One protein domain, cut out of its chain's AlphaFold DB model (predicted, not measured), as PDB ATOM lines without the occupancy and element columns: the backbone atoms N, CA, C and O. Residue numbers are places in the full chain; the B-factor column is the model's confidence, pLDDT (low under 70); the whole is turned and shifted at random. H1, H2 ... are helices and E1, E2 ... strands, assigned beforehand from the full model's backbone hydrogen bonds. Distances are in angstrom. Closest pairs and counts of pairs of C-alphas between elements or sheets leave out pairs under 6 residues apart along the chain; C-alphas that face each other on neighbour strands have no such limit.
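What this domain is: This is residues 218 to 310 of the 310 residues of the protein "Hypothetical protein" of Lotharella globosa (UniProt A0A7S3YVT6). A long helix, H2, runs through the middle of an elongated domain; the hairpin of E1 and E2 packs beside its first half, mainly through E2, with H1 at the hairpin's turn, while H3 sits at the other end. Long unnamed stretches fill out the H3 end, where short parallel pairings tie residues 300 to 301 to 258 to 259 and 305 to 306 to 277 to 278. The 93 printed residues hold H1, H2, E1, E2 and H3 in that order, mixed helices and strands, with 46 residues, under half, in named elements. The whole is only just loose, close to compact, with a radius of gyration of the C-alphas of 15.0 A and spans of 44 by 23 by 19 A.

Where its parts are: Find C-alpha 221 at (-52.350, 53.313, -10.734); from there H1 runs to residue 231, 15.0 A. H2, residues 237 to 254, covers 26.0 A. E1 is residues 263 to 267, 12.9 A, and E2 residues 270 to 274, 12.2 A. H3, residues 288 to 294, 10.1 A, ends at C-alpha 294, (-49.075, 46.329, 26.489).

How they stand to each other: Look first at the antiparallel hairpin E1 and E2, at 142 degrees: N 265 and O 272 are 2.9 A apart, within hydrogen-bond range. The closest C-alphas of H2 and E2, Thr 239 and Thr 272, are 5.6 A apart; those of H1 and E2, Ala 225 and Val 270, 5.1 A. H1 and H2 are near each other. H2 and H3 are close but not clearly touching, Lys 251 to Phe 288 at 7.3 A between C-alphas, at a steep tilt of 62 degrees, the same way. H1 and H3 are apart. In H1, H2 and H3 every O i to N i+4 pair is within hydrogen-bond range.

The domain as a whole: The farthest C-alphas, Val 222 and Ala 297, are 44.3 A apart. The printed part has no cut; the link E2 to H3 is long. Look for pLDDT under 70 at residues 298, 300 to 305 and 308 to 310.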
ATOM      1  N   LYS A 218     -49.762  59.819  -3.918       94.94
ATOM      2  CA  LYS A 218     -49.661  60.914  -4.900       94.94
ATOM      3  C   LYS A 218     -49.824  60.480  -6.353       94.94
ATOM      4  O   LYS A 218     -50.040  61.327  -7.214       94.94
ATOM      5  N   ASN A 219     -49.774  59.177  -6.619       96.50
ATOM      6  CA  ASN A 219     -49.887  58.630  -7.964       96.50
ATOM      7  C   ASN A 219     -51.184  57.838  -8.158       96.50
ATOM      8  O   ASN A 219     -51.601  57.061  -7.293       96.50
ATOM      9  N   ASN A 220     -51.791  57.989  -9.340       96.00
ATOM     10  CA  ASN A 220     -52.787  57.034  -9.829       96.00
ATOM     11  C   ASN A 220     -52.108  55.694 -10.188       96.00
ATOM     12  O   ASN A 220     -50.885  55.598 -10.203       96.00
ATOM     13  N   ALA A 221     -52.889  54.654 -10.490       95.56
ATOM     14  CA  ALA A 221     -52.350  53.313 -10.734       95.56
ATOM     15  C   ALA A 221     -51.324  53.240 -11.884       95.56
ATOM     16  O   ALA A 221     -50.325  52.538 -11.757       95.56
ATOM     17  N   VAL A 222     -51.549  53.978 -12.976       96.31
ATOM     18  CA  VAL A 222     -50.666  53.971 -14.154       96.31
ATOM     19  C   VAL A 222     -49.339  54.653 -13.827       96.31
ATOM     20  O   VAL A 222     -48.275  54.069 -14.033       96.31
ATOM     21  N   ASP A 223     -49.400  55.855 -13.251       95.94
ATOM     22  CA  ASP A 223     -48.206  56.616 -12.875       95.94
ATOM     23  C   ASP A 223     -47.419  55.904 -11.765       95.94
ATOM     24  O   ASP A 223     -46.191  55.901 -11.770       95.94
ATOM     25  N   ALA A 224     -48.121  55.238 -10.843       96.81
ATOM     26  CA  ALA A 224     -47.519  54.463  -9.766       96.81
ATOM     27  C   ALA A 224     -46.736  53.251 -10.282       96.81
ATOM     28  O   ALA A 224     -45.637  52.991  -9.793       96.81
ATOM     29  N   ALA A 225     -47.274  52.516 -11.262       96.50
ATOM     30  CA  ALA A 225     -46.574  51.395 -11.886       96.50
ATOM     31  C   ALA A 225     -45.307  51.878 -12.612       96.50
ATOM     32  O   ALA A 225     -44.220  51.363 -12.354       96.50
ATOM     33  N   ALA A 226     -45.417  52.941 -13.417       95.56
ATOM     34  CA  ALA A 226     -44.273  53.534 -14.113       95.56
ATOM     35  C   ALA A 226     -43.201  54.059 -13.139       95.56
ATOM     36  O   ALA A 226     -41.999  53.872 -13.342       95.56
ATOM     37  N   GLN A 227     -43.618  54.701 -12.043       94.56
ATOM     38  CA  GLN A 227     -42.683  55.165 -11.024       94.56
ATOM     39  C   GLN A 227     -42.022  53.997 -10.280       94.56
ATOM     40  O   GLN A 227     -40.822  54.063  -9.989       94.56
ATOM     41  N   TYR A 228     -42.767  52.929  -9.990       95.31
ATOM     42  CA  TYR A 228     -42.228  51.733  -9.353       95.31
ATOM     43  C   TYR A 228     -41.168  51.054 -10.223       95.31
ATOM     44  O   TYR A 228     -40.109  50.708  -9.711       95.31
ATOM     45  N   GLU A 229     -41.387  50.923 -11.531       94.25
ATOM     46  CA  GLU A 229     -40.375  50.376 -12.449       94.25
ATOM     47  C   GLU A 229     -39.080  51.198 -12.432       94.25
ATOM     48  O   GLU A 229     -37.983  50.643 -12.439       94.25
ATOM     49  N   LYS A 230     -39.203  52.526 -12.346       92.12
ATOM     50  CA  LYS A 230     -38.055  53.437 -12.333       92.12
ATOM     51  C   LYS A 230     -37.315  53.466 -10.992       92.12
ATOM     52  O   LYS A 230     -36.096  53.594 -10.966       92.12
ATOM     53  N   THR A 231     -38.043  53.429  -9.877       93.12
ATOM     54  CA  THR A 231     -37.503  53.799  -8.552       93.12
ATOM     55  C   THR A 231     -37.721  52.745  -7.473       93.12
ATOM     56  O   THR A 231     -37.114  52.814  -6.411       93.12
ATOM     57  N   GLY A 232     -38.571  51.749  -7.702       93.12
ATOM     58  CA  GLY A 232     -39.037  50.804  -6.684       93.12
ATOM     59  C   GLY A 232     -40.033  51.391  -5.680       93.12
ATOM     60  O   GLY A 232     -40.441  50.689  -4.755       93.12
ATOM     61  N   PHE A 233     -40.451  52.652  -5.843       94.88
ATOM     62  CA  PHE A 233     -41.434  53.307  -4.984       94.88
ATOM     63  C   PHE A 233     -42.639  53.774  -5.799       94.88
ATOM     64  O   PHE A 233     -42.518  54.631  -6.668       94.88
ATOM     65  N   ALA A 234     -43.809  53.204  -5.505       95.75
ATOM     66  CA  ALA A 234     -45.030  53.477  -6.261       95.75
ATOM     67  C   ALA A 234     -45.807  54.701  -5.743       95.75
ATOM     68  O   ALA A 234     -46.424  55.409  -6.533       95.75
ATOM     69  N   GLU A 235     -45.792  54.936  -4.423       96.00
ATOM     70  CA  GLU A 235     -46.483  56.059  -3.753       96.00
ATOM     71  C   GLU A 235     -47.966  56.172  -4.164       96.00
ATOM     72  O   GLU A 235     -48.489  57.227  -4.541       96.00
ATOM     73  N   SER A 236     -48.623  55.013  -4.114       96.69
ATOM     74  CA  SER A 236     -50.014  54.769  -4.488       96.69
ATOM     75  C   SER A 236     -50.869  54.447  -3.266       96.69
ATOM     76  O   SER A 236     -50.353  54.112  -2.201       96.69
ATOM     77  N   ALA A 237     -52.192  54.437  -3.441       95.94
ATOM     78  CA  ALA A 237     -53.120  54.036  -2.383       95.94
ATOM     79  C   ALA A 237     -52.820  52.625  -1.834       95.94
ATOM     80  O   ALA A 237     -52.744  52.445  -0.621       95.94
ATOM     81  N   SER A 238     -52.575  51.640  -2.711       95.50
ATOM     82  CA  SER A 238     -52.306  50.251  -2.300       95.50
ATOM     83  C   SER A 238     -51.002  50.113  -1.511       95.50
ATOM     84  O   SER A 238     -50.945  49.413  -0.499       95.50
ATOM     85  N   THR A 239     -49.947  50.808  -1.944       95.94
ATOM     86  CA  THR A 239     -48.644  50.750  -1.269       95.94
ATOM     87  C   THR A 239     -48.639  51.530   0.039       95.94
ATOM     88  O   THR A 239     -48.012  51.075   0.995       95.94
ATOM     89  N   ALA A 240     -49.376  52.640   0.128       96.56
ATOM     90  CA  ALA A 240     -49.521  53.387   1.371       96.56
ATOM     91  C   ALA A 240     -50.311  52.607   2.431       96.56
ATOM     92  O   ALA A 240     -49.864  52.503   3.573       96.56
ATOM     93  N   GLU A 241     -51.433  51.985   2.051       95.50
ATOM     94  CA  GLU A 241     -52.205  51.122   2.954       95.50
ATOM     95  C   GLU A 241     -51.345  49.950   3.466       95.50
ATOM     96  O   GLU A 241     -51.245  49.710   4.671       95.50
ATOM     97  N   SER A 242     -50.640  49.270   2.556       95.50
ATOM     98  CA  SER A 242     -49.709  48.189   2.898       95.50
ATOM     99  C   SER A 242     -48.592  48.650   3.843       95.50
ATOM    100  O   SER A 242     -48.250  47.933   4.788       95.50
ATOM    101  N   ALA A 243     -48.047  49.857   3.646       96.00
ATOM    102  CA  ALA A 243     -47.001  50.416   4.499       96.00
ATOM    103  C   ALA A 243     -47.472  50.656   5.943       96.00
ATOM    104  O   ALA A 243     -46.710  50.389   6.872       96.00
ATOM    105  N   ILE A 244     -48.725  51.080   6.148       94.94
ATOM    106  CA  ILE A 244     -49.307  51.237   7.492       94.94
ATOM    107  C   ILE A 244     -49.341  49.890   8.220       94.94
ATOM    108  O   ILE A 244     -48.837  49.787   9.341       94.94
ATOM    109  N   TYR A 245     -49.857  48.839   7.572       94.88
ATOM    110  CA  TYR A 245     -49.862  47.497   8.163       94.88
ATOM    111  C   TYR A 245     -48.443  47.002   8.436       94.88
ATOM    112  O   TYR A 245     -48.154  46.500   9.523       94.88
ATOM    113  N   ARG A 246     -47.537  47.171   7.465       94.62
ATOM    114  CA  ARG A 246     -46.133  46.776   7.593       94.62
ATOM    115  C   ARG A 246     -45.473  47.444   8.795       94.62
ATOM    116  O   ARG A 246     -44.802  46.746   9.546       94.62
ATOM    117  N   MET A 247     -45.671  48.745   8.998       95.12
ATOM    118  CA  MET A 247     -45.074  49.463  10.122       95.12
ATOM    119  C   MET A 247     -45.484  48.834  11.461       95.12
ATOM    120  O   MET A 247     -44.630  48.587  12.312       95.12
ATOM    121  N   PHE A 248     -46.773  48.545  11.659       93.38
ATOM    122  CA  PHE A 248     -47.235  47.925  12.902       93.38
ATOM    123  C   PHE A 248     -46.769  46.477  13.055       93.38
ATOM    124  O   PHE A 248     -46.389  46.092  14.161       93.38
ATOM    125  N   ARG A 249     -46.718  45.695  11.967       93.00
ATOM    126  CA  ARG A 249     -46.108  44.355  11.983       93.00
ATOM    127  C   ARG A 249     -44.641  44.412  12.417       93.00
ATOM    128  O   ARG A 249     -44.259  43.685  13.324       93.00
ATOM    129  N   GLN A 250     -43.851  45.320  11.843       93.44
ATOM    130  CA  GLN A 250     -42.437  45.479  12.194       93.44
ATOM    131  C   GLN A 250     -42.257  45.907  13.654       93.44
ATOM    132  O   GLN A 250     -41.403  45.366  14.349       93.44
ATOM    133  N   LYS A 251     -43.096  46.815  14.169       93.25
ATOM    134  CA  LYS A 251     -43.074  47.179  15.595       93.25
ATOM    135  C   LYS A 251     -43.392  45.992  16.507       93.25
ATOM    136  O   LYS A 251     -42.718  45.809  17.510       93.25
ATOM    137  N   LEU A 252     -44.383  45.172  16.165       92.12
ATOM    138  CA  LEU A 252     -44.696  43.958  16.924       92.12
ATOM    139  C   LEU A 252     -43.532  42.964  16.927       92.12
ATOM    140  O   LEU A 252     -43.162  42.469  17.988       92.12
ATOM    141  N   GLN A 253     -42.913  42.734  15.768       92.75
ATOM    142  CA  GLN A 253     -41.732  41.876  15.651       92.75
ATOM    143  C   GLN A 253     -40.571  42.391  16.516       92.75
ATOM    144  O   GLN A 253     -39.927  41.607  17.207       92.75
ATOM    145  N   LEU A 254     -40.349  43.713  16.568       93.50
ATOM    146  CA  LEU A 254     -39.358  44.330  17.463       93.50
ATOM    147  C   LEU A 254     -39.678  44.143  18.958       93.50
ATOM    148  O   LEU A 254     -38.773  44.215  19.784       93.50
ATOM    149  N   LEU A 255     -40.940  43.892  19.313       92.75
ATOM    150  CA  LEU A 255     -41.374  43.535  20.670       92.75
ATOM    151  C   LEU A 255     -41.356  42.015  20.921       92.75
ATOM    152  O   LEU A 255     -41.836  41.555  21.954       92.75
ATOM    153  N   GLY A 256     -40.817  41.230  19.984       91.62
ATOM    154  CA  GLY A 256     -40.713  39.775  20.083       91.62
ATOM    155  C   GLY A 256     -41.999  39.022  19.744       91.62
ATOM    156  O   GLY A 256     -42.057  37.814  19.948       91.62
ATOM    157  N   VAL A 257     -43.030  39.708  19.243       90.50
ATOM    158  CA  VAL A 257     -44.277  39.073  18.803       90.50
ATOM    159  C   VAL A 257     -44.033  38.382  17.465       90.50
ATOM    160  O   VAL A 257     -43.551  38.999  16.516       90.50
ATOM    161  N   ASP A 258     -44.396  37.107  17.382       90.00
ATOM    162  CA  ASP A 258     -44.304  36.331  16.150       90.00
ATOM    163  C   ASP A 258     -45.438  36.754  15.203       90.00
ATOM    164  O   ASP A 258     -46.618  36.607  15.521       90.00
ATOM    165  N   VAL A 259     -45.093  37.359  14.067       89.56
ATOM    166  CA  VAL A 259     -46.055  37.896  13.094       89.56
ATOM    167  C   VAL A 259     -45.877  37.156  11.781       89.56
ATOM    168  O   VAL A 259     -44.778  37.148  11.234       89.56
ATOM    169  N   ALA A 260     -46.969  36.596  11.253       89.94
ATOM    170  CA  ALA A 260     -46.930  35.857   9.995       89.94
ATOM    171  C   ALA A 260     -46.356  36.697   8.837       89.94
ATOM    172  O   ALA A 260     -46.720  37.867   8.652       89.94
ATOM    173  N   GLU A 261     -45.485  36.066   8.046       89.44
ATOM    174  CA  GLU A 261     -44.818  36.687   6.903       89.44
ATOM    175  C   GLU A 261     -45.830  37.149   5.840       89.44
ATOM    176  O   GLU A 261     -46.765  36.411   5.508       89.44
ATOM    177  N   PRO A 262     -45.675  38.365   5.287       92.75
ATOM    178  CA  PRO A 262     -46.507  38.816   4.187       92.75
ATOM    179  C   PRO A 262     -46.093  38.158   2.863       92.75
ATOM    180  O   PRO A 262     -44.922  37.875   2.621       92.75
ATOM    181  N   SER A 263     -47.051  38.004   1.957       94.12
ATOM    182  CA  SER A 263     -46.817  37.706   0.545       94.12
ATOM    183  C   SER A 263     -46.825  38.992  -0.284       94.12
ATOM    184  O   SER A 263     -47.346  40.031   0.127       94.12
ATOM    185  N   GLN A 264     -46.237  38.936  -1.475       95.06
ATOM    186  CA  GLN A 264     -46.321  40.022  -2.444       95.06
ATOM    187  C   GLN A 264     -47.394  39.695  -3.480       95.06
ATOM    188  O   GLN A 264     -47.376  38.627  -4.088       95.06
ATOM    189  N   GLU A 265     -48.307  40.633  -3.699       95.56
ATOM    190  CA  GLU A 265     -49.323  40.576  -4.748       95.56
ATOM    191  C   GLU A 265     -49.178  41.788  -5.672       95.56
ATOM    192  O   GLU A 265     -48.573  42.796  -5.302       95.56
ATOM    193  N   VAL A 266     -49.715  41.708  -6.889       95.31
ATOM    194  CA  VAL A 266     -49.636  42.796  -7.873       95.31
ATOM    195  C   VAL A 266     -51.030  43.351  -8.128       95.31
ATOM    196  O   VAL A 266     -51.899  42.649  -8.636       95.31
ATOM    197  N   PHE A 267     -51.223  44.638  -7.835       93.50
ATOM    198  CA  PHE A 267     -52.469  45.355  -8.106       93.50
ATOM    199  C   PHE A 267     -52.210  46.429  -9.155       93.50
ATOM    200  O   PHE A 267     -51.439  47.352  -8.909       93.50
ATOM    201  N   ASN A 268     -52.842  46.320 -10.327       92.75
ATOM    202  CA  ASN A 268     -52.674  47.272 -11.435       92.75
ATOM    203  C   ASN A 268     -51.196  47.540 -11.795       92.75
ATOM    204  O   ASN A 268     -50.801  48.684 -11.995       92.75
ATOM    205  N   GLY A 269     -50.366  46.493 -11.821       92.31
ATOM    206  CA  GLY A 269     -48.930  46.612 -12.106       92.31
ATOM    207  C   GLY A 269     -48.073  47.103 -10.933       92.31
ATOM    208  O   GLY A 269     -46.864  47.213 -11.084       92.31
ATOM    209  N   VAL A 270     -48.662  47.355  -9.758       96.12
ATOM    210  CA  VAL A 270     -47.944  47.799  -8.557       96.12
ATOM    211  C   VAL A 270     -47.788  46.646  -7.560       96.12
ATOM    212  O   VAL A 270     -48.783  46.207  -6.967       96.12
ATOM    213  N   PRO A 271     -46.558  46.164  -7.310       95.38
ATOM    214  CA  PRO A 271     -46.317  45.159  -6.285       95.38
ATOM    215  C   PRO A 271     -46.591  45.708  -4.880       95.38
ATOM    216  O   PRO A 271     -46.092  46.764  -4.493       95.38
ATOM    217  N   THR A 272     -47.393  44.986  -4.106       95.69
ATOM    218  CA  THR A 272     -47.917  45.397  -2.799       95.69
ATOM    219  C   THR A 272     -47.827  44.228  -1.819       95.69
ATOM    220  O   THR A 272     -48.135  43.092  -2.169       95.69
ATOM    221  N   TRP A 273     -47.412  44.493  -0.578       93.88
ATOM    222  CA  TRP A 273     -47.277  43.455   0.444       93.88
ATOM    223  C   TRP A 273     -48.608  43.207   1.152       93.88
ATOM    224  O   TRP A 273     -49.128  44.097   1.832       93.88
ATOM    225  N   VAL A 274     -49.120  41.987   1.040       92.56
ATOM    226  CA  VAL A 274     -50.364  41.510   1.645       92.56
ATOM    227  C   VAL A 274     -50.023  40.546   2.779       92.56
ATOM    228  O   VAL A 274     -49.140  39.711   2.667       92.56
ATOM    229  N   GLY A 275     -50.669  40.694   3.928       89.44
ATOM    230  CA  GLY A 275     -50.402  39.877   5.113       89.44
ATOM    231  C   GLY A 275     -51.278  40.330   6.277       89.44
ATOM    232  O   GLY A 275     -52.245  41.061   6.035       89.44
ATOM    233  N   PRO A 276     -50.935  39.983   7.533       91.44
ATOM    234  CA  PRO A 276     -51.704  40.407   8.700       91.44
ATOM    235  C   PRO A 276     -51.925  41.923   8.708       91.44
ATOM    236  O   PRO A 276     -50.963  42.700   8.625       91.44
ATOM    237  N   LYS A 277     -53.189  42.347   8.781       92.94
ATOM    238  CA  LYS A 277     -53.572  43.759   8.825       92.94
ATOM    239  C   LYS A 277     -53.609  44.208  10.277       92.94
ATOM    240  O   LYS A 277     -54.607  44.016  10.969       92.94
ATOM    241  N   VAL A 278     -52.492  44.759  10.742       89.44
ATOM    242  CA  VAL A 278     -52.352  45.264  12.109       89.44
ATOM    243  C   VAL A 278     -52.445  46.781  12.096       89.44
ATOM    244  O   VAL A 278     -51.693  47.433  11.375       89.44
ATOM    245  N   ILE A 279     -53.337  47.339  12.912       89.56
ATOM    246  CA  ILE A 279     -53.415  48.779  13.180       89.56
ATOM    247  C   ILE A 279     -53.540  48.981  14.687       89.56
ATOM    248  O   ILE A 279     -54.349  48.315  15.325       89.56
ATOM    249  N   MET A 280     -52.782  49.926  15.248       87.56
ATOM    250  CA  MET A 280     -52.974  50.373  16.630       87.56
ATOM    251  C   MET A 280     -53.747  51.690  16.646       87.56
ATOM    252  O   MET A 280     -53.329  52.661  16.013       87.56
ATOM    253  N   SER A 281     -54.864  51.726  17.377       88.94
ATOM    254  CA  SER A 281     -55.560  52.982  17.669       88.94
ATOM    255  C   SER A 281     -54.657  53.897  18.510       88.94
ATOM    256  O   SER A 281     -54.018  53.401  19.444       88.94
ATOM    257  N   PRO A 282     -54.661  55.224  18.285       87.69
ATOM    258  CA  PRO A 282     -54.018  56.169  19.198       87.69
ATOM    259  C   PRO A 282     -54.516  56.059  20.648       87.69
ATOM    260  O   PRO A 282     -53.747  56.335  21.566       87.69
ATOM    261  N   SER A 283     -55.767  55.617  20.868       90.50
ATOM    262  CA  SER A 283     -56.303  55.355  22.218       90.50
ATOM    263  C   SER A 283     -55.671  54.138  22.899       90.50
ATOM    264  O   SER A 283     -55.696  54.034  24.122       90.50
ATOM    265  N   PHE A 284     -55.090  53.223  22.119       89.38
ATOM    266  CA  PHE A 284     -54.421  52.034  22.632       89.38
ATOM    267  C   PHE A 284     -52.940  52.301  22.931       89.38
ATOM    268  O   PHE A 284     -52.476  52.036  24.043       89.38
ATOM    269  N   ALA A 285     -52.203  52.810  21.938       89.62
ATOM    270  CA  ALA A 285     -50.806  53.212  22.064       89.62
ATOM    271  C   ALA A 285     -50.442  54.214  20.960       89.62
ATOM    272  O   ALA A 285     -50.662  53.956  19.775       89.62
ATOM    273  N   SER A 286     -49.834  55.332  21.346       88.44
ATOM    274  CA  SER A 286     -49.313  56.357  20.437       88.44
ATOM    275  C   SER A 286     -47.792  56.282  20.284       88.44
ATOM    276  O   SER A 286     -47.247  56.789  19.304       88.44
ATOM    277  N   THR A 287     -47.092  55.617  21.211       89.44
ATOM    278  CA  THR A 287     -45.633  55.426  21.162       89.44
ATOM    279  C   THR A 287     -45.226  53.952  21.148       89.44
ATOM    280  O   THR A 287     -45.971  53.065  21.568       89.44
ATOM    281  N   PHE A 288     -44.005  53.680  20.677       90.69
ATOM    282  CA  PHE A 288     -43.429  52.333  20.729       90.69
ATOM    283  C   PHE A 288     -43.245  51.837  22.172       90.69
ATOM    284  O   PHE A 288     -43.462  50.664  22.457       90.69
ATOM    285  N   GLU A 289     -42.916  52.738  23.099       91.19
ATOM    286  CA  GLU A 289     -42.800  52.413  24.522       91.19
ATOM    287  C   GLU A 289     -44.151  52.007  25.130       91.19
ATOM    288  O   GLU A 289     -44.245  50.983  25.807       91.19
ATOM    289  N   GLU A 290     -45.219  52.767  24.863       91.31
ATOM    290  CA  GLU A 290     -46.577  52.412  25.298       91.31
ATOM    291  C   GLU A 290     -47.005  51.056  24.749       91.31
ATOM    292  O   GLU A 290     -47.565  50.245  25.485       91.31
ATOM    293  N   MET A 291     -46.689  50.786  23.481       90.25
ATOM    294  CA  MET A 291     -46.935  49.494  22.857       90.25
ATOM    295  C   MET A 291     -46.196  48.374  23.607       90.25
ATOM    296  O   MET A 291     -46.821  47.386  23.989       90.25
ATOM    297  N   GLY A 292     -44.908  48.549  23.918       89.62
ATOM    298  CA  GLY A 292     -44.122  47.573  24.680       89.62
ATOM    299  C   GLY A 292     -44.704  47.254  26.062       89.62
ATOM    300  O   GLY A 292     -44.729  46.096  26.470       89.62
ATOM    301  N   ARG A 293     -45.278  48.246  26.754       90.56
ATOM    302  CA  ARG A 293     -45.961  48.034  28.047       90.56
ATOM    303  C   ARG A 293     -47.257  47.220  27.934       90.56
ATOM    304  O   ARG A 293     -47.740  46.724  28.949       90.56
ATOM    305  N   LYS A 294     -47.848  47.106  26.740       85.94
ATOM    306  CA  LYS A 294     -49.075  46.329  26.489       85.94
ATOM    307  C   LYS A 294     -48.781  44.900  26.023       85.94
ATOM    308  O   LYS A 294     -49.575  44.008  26.303       85.94
ATOM    309  N   PHE A 295     -47.644  44.668  25.370       83.12
ATOM    310  CA  PHE A 295     -47.220  43.354  24.872       83.12
ATOM    311  C   PHE A 295     -46.179  42.699  25.803       83.12
ATOM    312  O   PHE A 295     -45.069  42.388  25.392       83.12
ATOM    313  N   LEU A 296     -46.544  42.487  27.076       71.06
ATOM    314  CA  LEU A 296     -45.637  41.970  28.124       71.06
ATOM    315  C   LEU A 296     -45.329  40.464  28.018       71.06
ATOM    316  O   LEU A 296     -44.346  39.997  28.587       71.06
ATOM    317  N   ALA A 297     -46.174  39.708  27.315       71.44
ATOM    318  CA  ALA A 297     -45.993  38.287  27.036       71.44
ATOM    319  C   ALA A 297     -46.192  38.068  25.526       71.44
ATOM    320  O   ALA A 297     -47.330  37.881  25.087       71.44
ATOM    321  N   PRO A 298     -45.128  38.188  24.712       66.25
ATOM    322  CA  PRO A 298     -45.255  38.095  23.266       66.25
ATOM    323  C   PRO A 298     -45.713  36.687  22.857       66.25
ATOM    324  O   PRO A 298     -45.115  35.686  23.244       66.25
ATOM    325  N   GLY A 299     -46.809  36.626  22.099       70.12
ATOM    326  CA  GLY A 299     -47.334  35.409  21.473       70.12
ATOM    327  C   GLY A 299     -47.260  35.491  19.946       70.12
ATOM    328  O   GLY A 299     -46.544  36.330  19.404       70.12
ATOM    329  N   THR A 300     -48.033  34.655  19.252       68.62
ATOM    330  CA  THR A 300     -48.132  34.668  17.781       68.62
ATOM    331  C   THR A 300     -49.389  35.409  17.314       68.62
ATOM    332  O   THR A 300     -50.492  35.139  17.792       68.62
ATOM    333  N   ILE A 301     -49.245  36.306  16.336       68.00
ATOM    334  CA  ILE A 301     -50.343  36.920  15.579       68.00
ATOM    335  C   ILE A 301     -50.352  36.320  14.169       68.00
ATOM    336  O   ILE A 301     -49.562  36.692  13.300       68.00
ATOM    337  N   SER A 302     -51.304  35.417  13.933       60.91
ATOM    338  CA  SER A 302     -51.607  34.828  12.619       60.91
ATOM    339  C   SER A 302     -52.929  35.331  12.019       60.91
ATOM    340  O   SER A 302     -53.266  34.999  10.884       60.91
ATOM    341  N   SER A 303     -53.700  36.134  12.765       58.19
ATOM    342  CA  SER A 303     -55.011  36.626  12.336       58.19
ATOM    343  C   SER A 303     -54.907  37.587  11.149       58.19
ATOM    344  O   SER A 303     -54.071  38.493  11.152       58.19
ATOM    345  N   ALA A 304     -55.835  37.474  10.193       61.78
ATOM    346  CA  ALA A 304     -55.912  38.364   9.032       61.78
ATOM    347  C   ALA A 304     -56.100  39.851   9.410       61.78
ATOM    348  O   ALA A 304     -55.682  40.727   8.653       61.78
ATOM    349  N   HIS A 305     -56.680  40.139  10.582       65.19
ATOM    350  CA  HIS A 305     -56.966  41.491  11.063       65.19
ATOM    351  C   HIS A 305     -56.784  41.591  12.585       65.19
ATOM    352  O   HIS A 305     -57.416  40.840  13.323       65.19
ATOM    353  N   LEU A 306     -55.969  42.541  13.050       71.69
ATOM    354  CA  LEU A 306     -55.834  42.903  14.462       71.69
ATOM    355  C   LEU A 306     -55.970  44.422  14.609       71.69
ATOM    356  O   LEU A 306     -55.154  45.177  14.078       71.69
ATOM    357  N   VAL A 307     -56.986  44.861  15.353       72.00
ATOM    358  CA  VAL A 307     -57.232  46.281  15.646       72.00
ATOM    359  C   VAL A 307     -57.504  46.442  17.143       72.00
ATOM    360  O   VAL A 307     -58.662  46.374  17.559       72.00
ATOM    361  N   PRO A 308     -56.471  46.606  17.986       67.69
ATOM    362  CA  PRO A 308     -56.664  46.824  19.409       67.69
ATOM    363  C   PRO A 308     -57.282  48.201  19.649       67.69
ATOM    364  O   PRO A 308     -56.817  49.217  19.120       67.69
ATOM    365  N   GLN A 309     -58.337  48.217  20.454       60.31
ATOM    366  CA  GLN A 309     -59.006  49.421  20.925       60.31
ATOM    367  C   GLN A 309     -58.952  49.426  22.453       60.31
ATOM    368  O   GLN A 309     -59.017  48.368  23.083       60.31
ATOM    369  N   GLY A 310     -58.762  50.612  23.020       50.25
ATOM    370  CA  GLY A 310     -58.837  50.890  24.452       50.25
ATOM    371  C   GLY A 310     -59.942  51.890  24.711       50.25
ATOM    372  O   GLY A 310     -60.100  52.781  23.838       50.25
TER     373      GLY A 310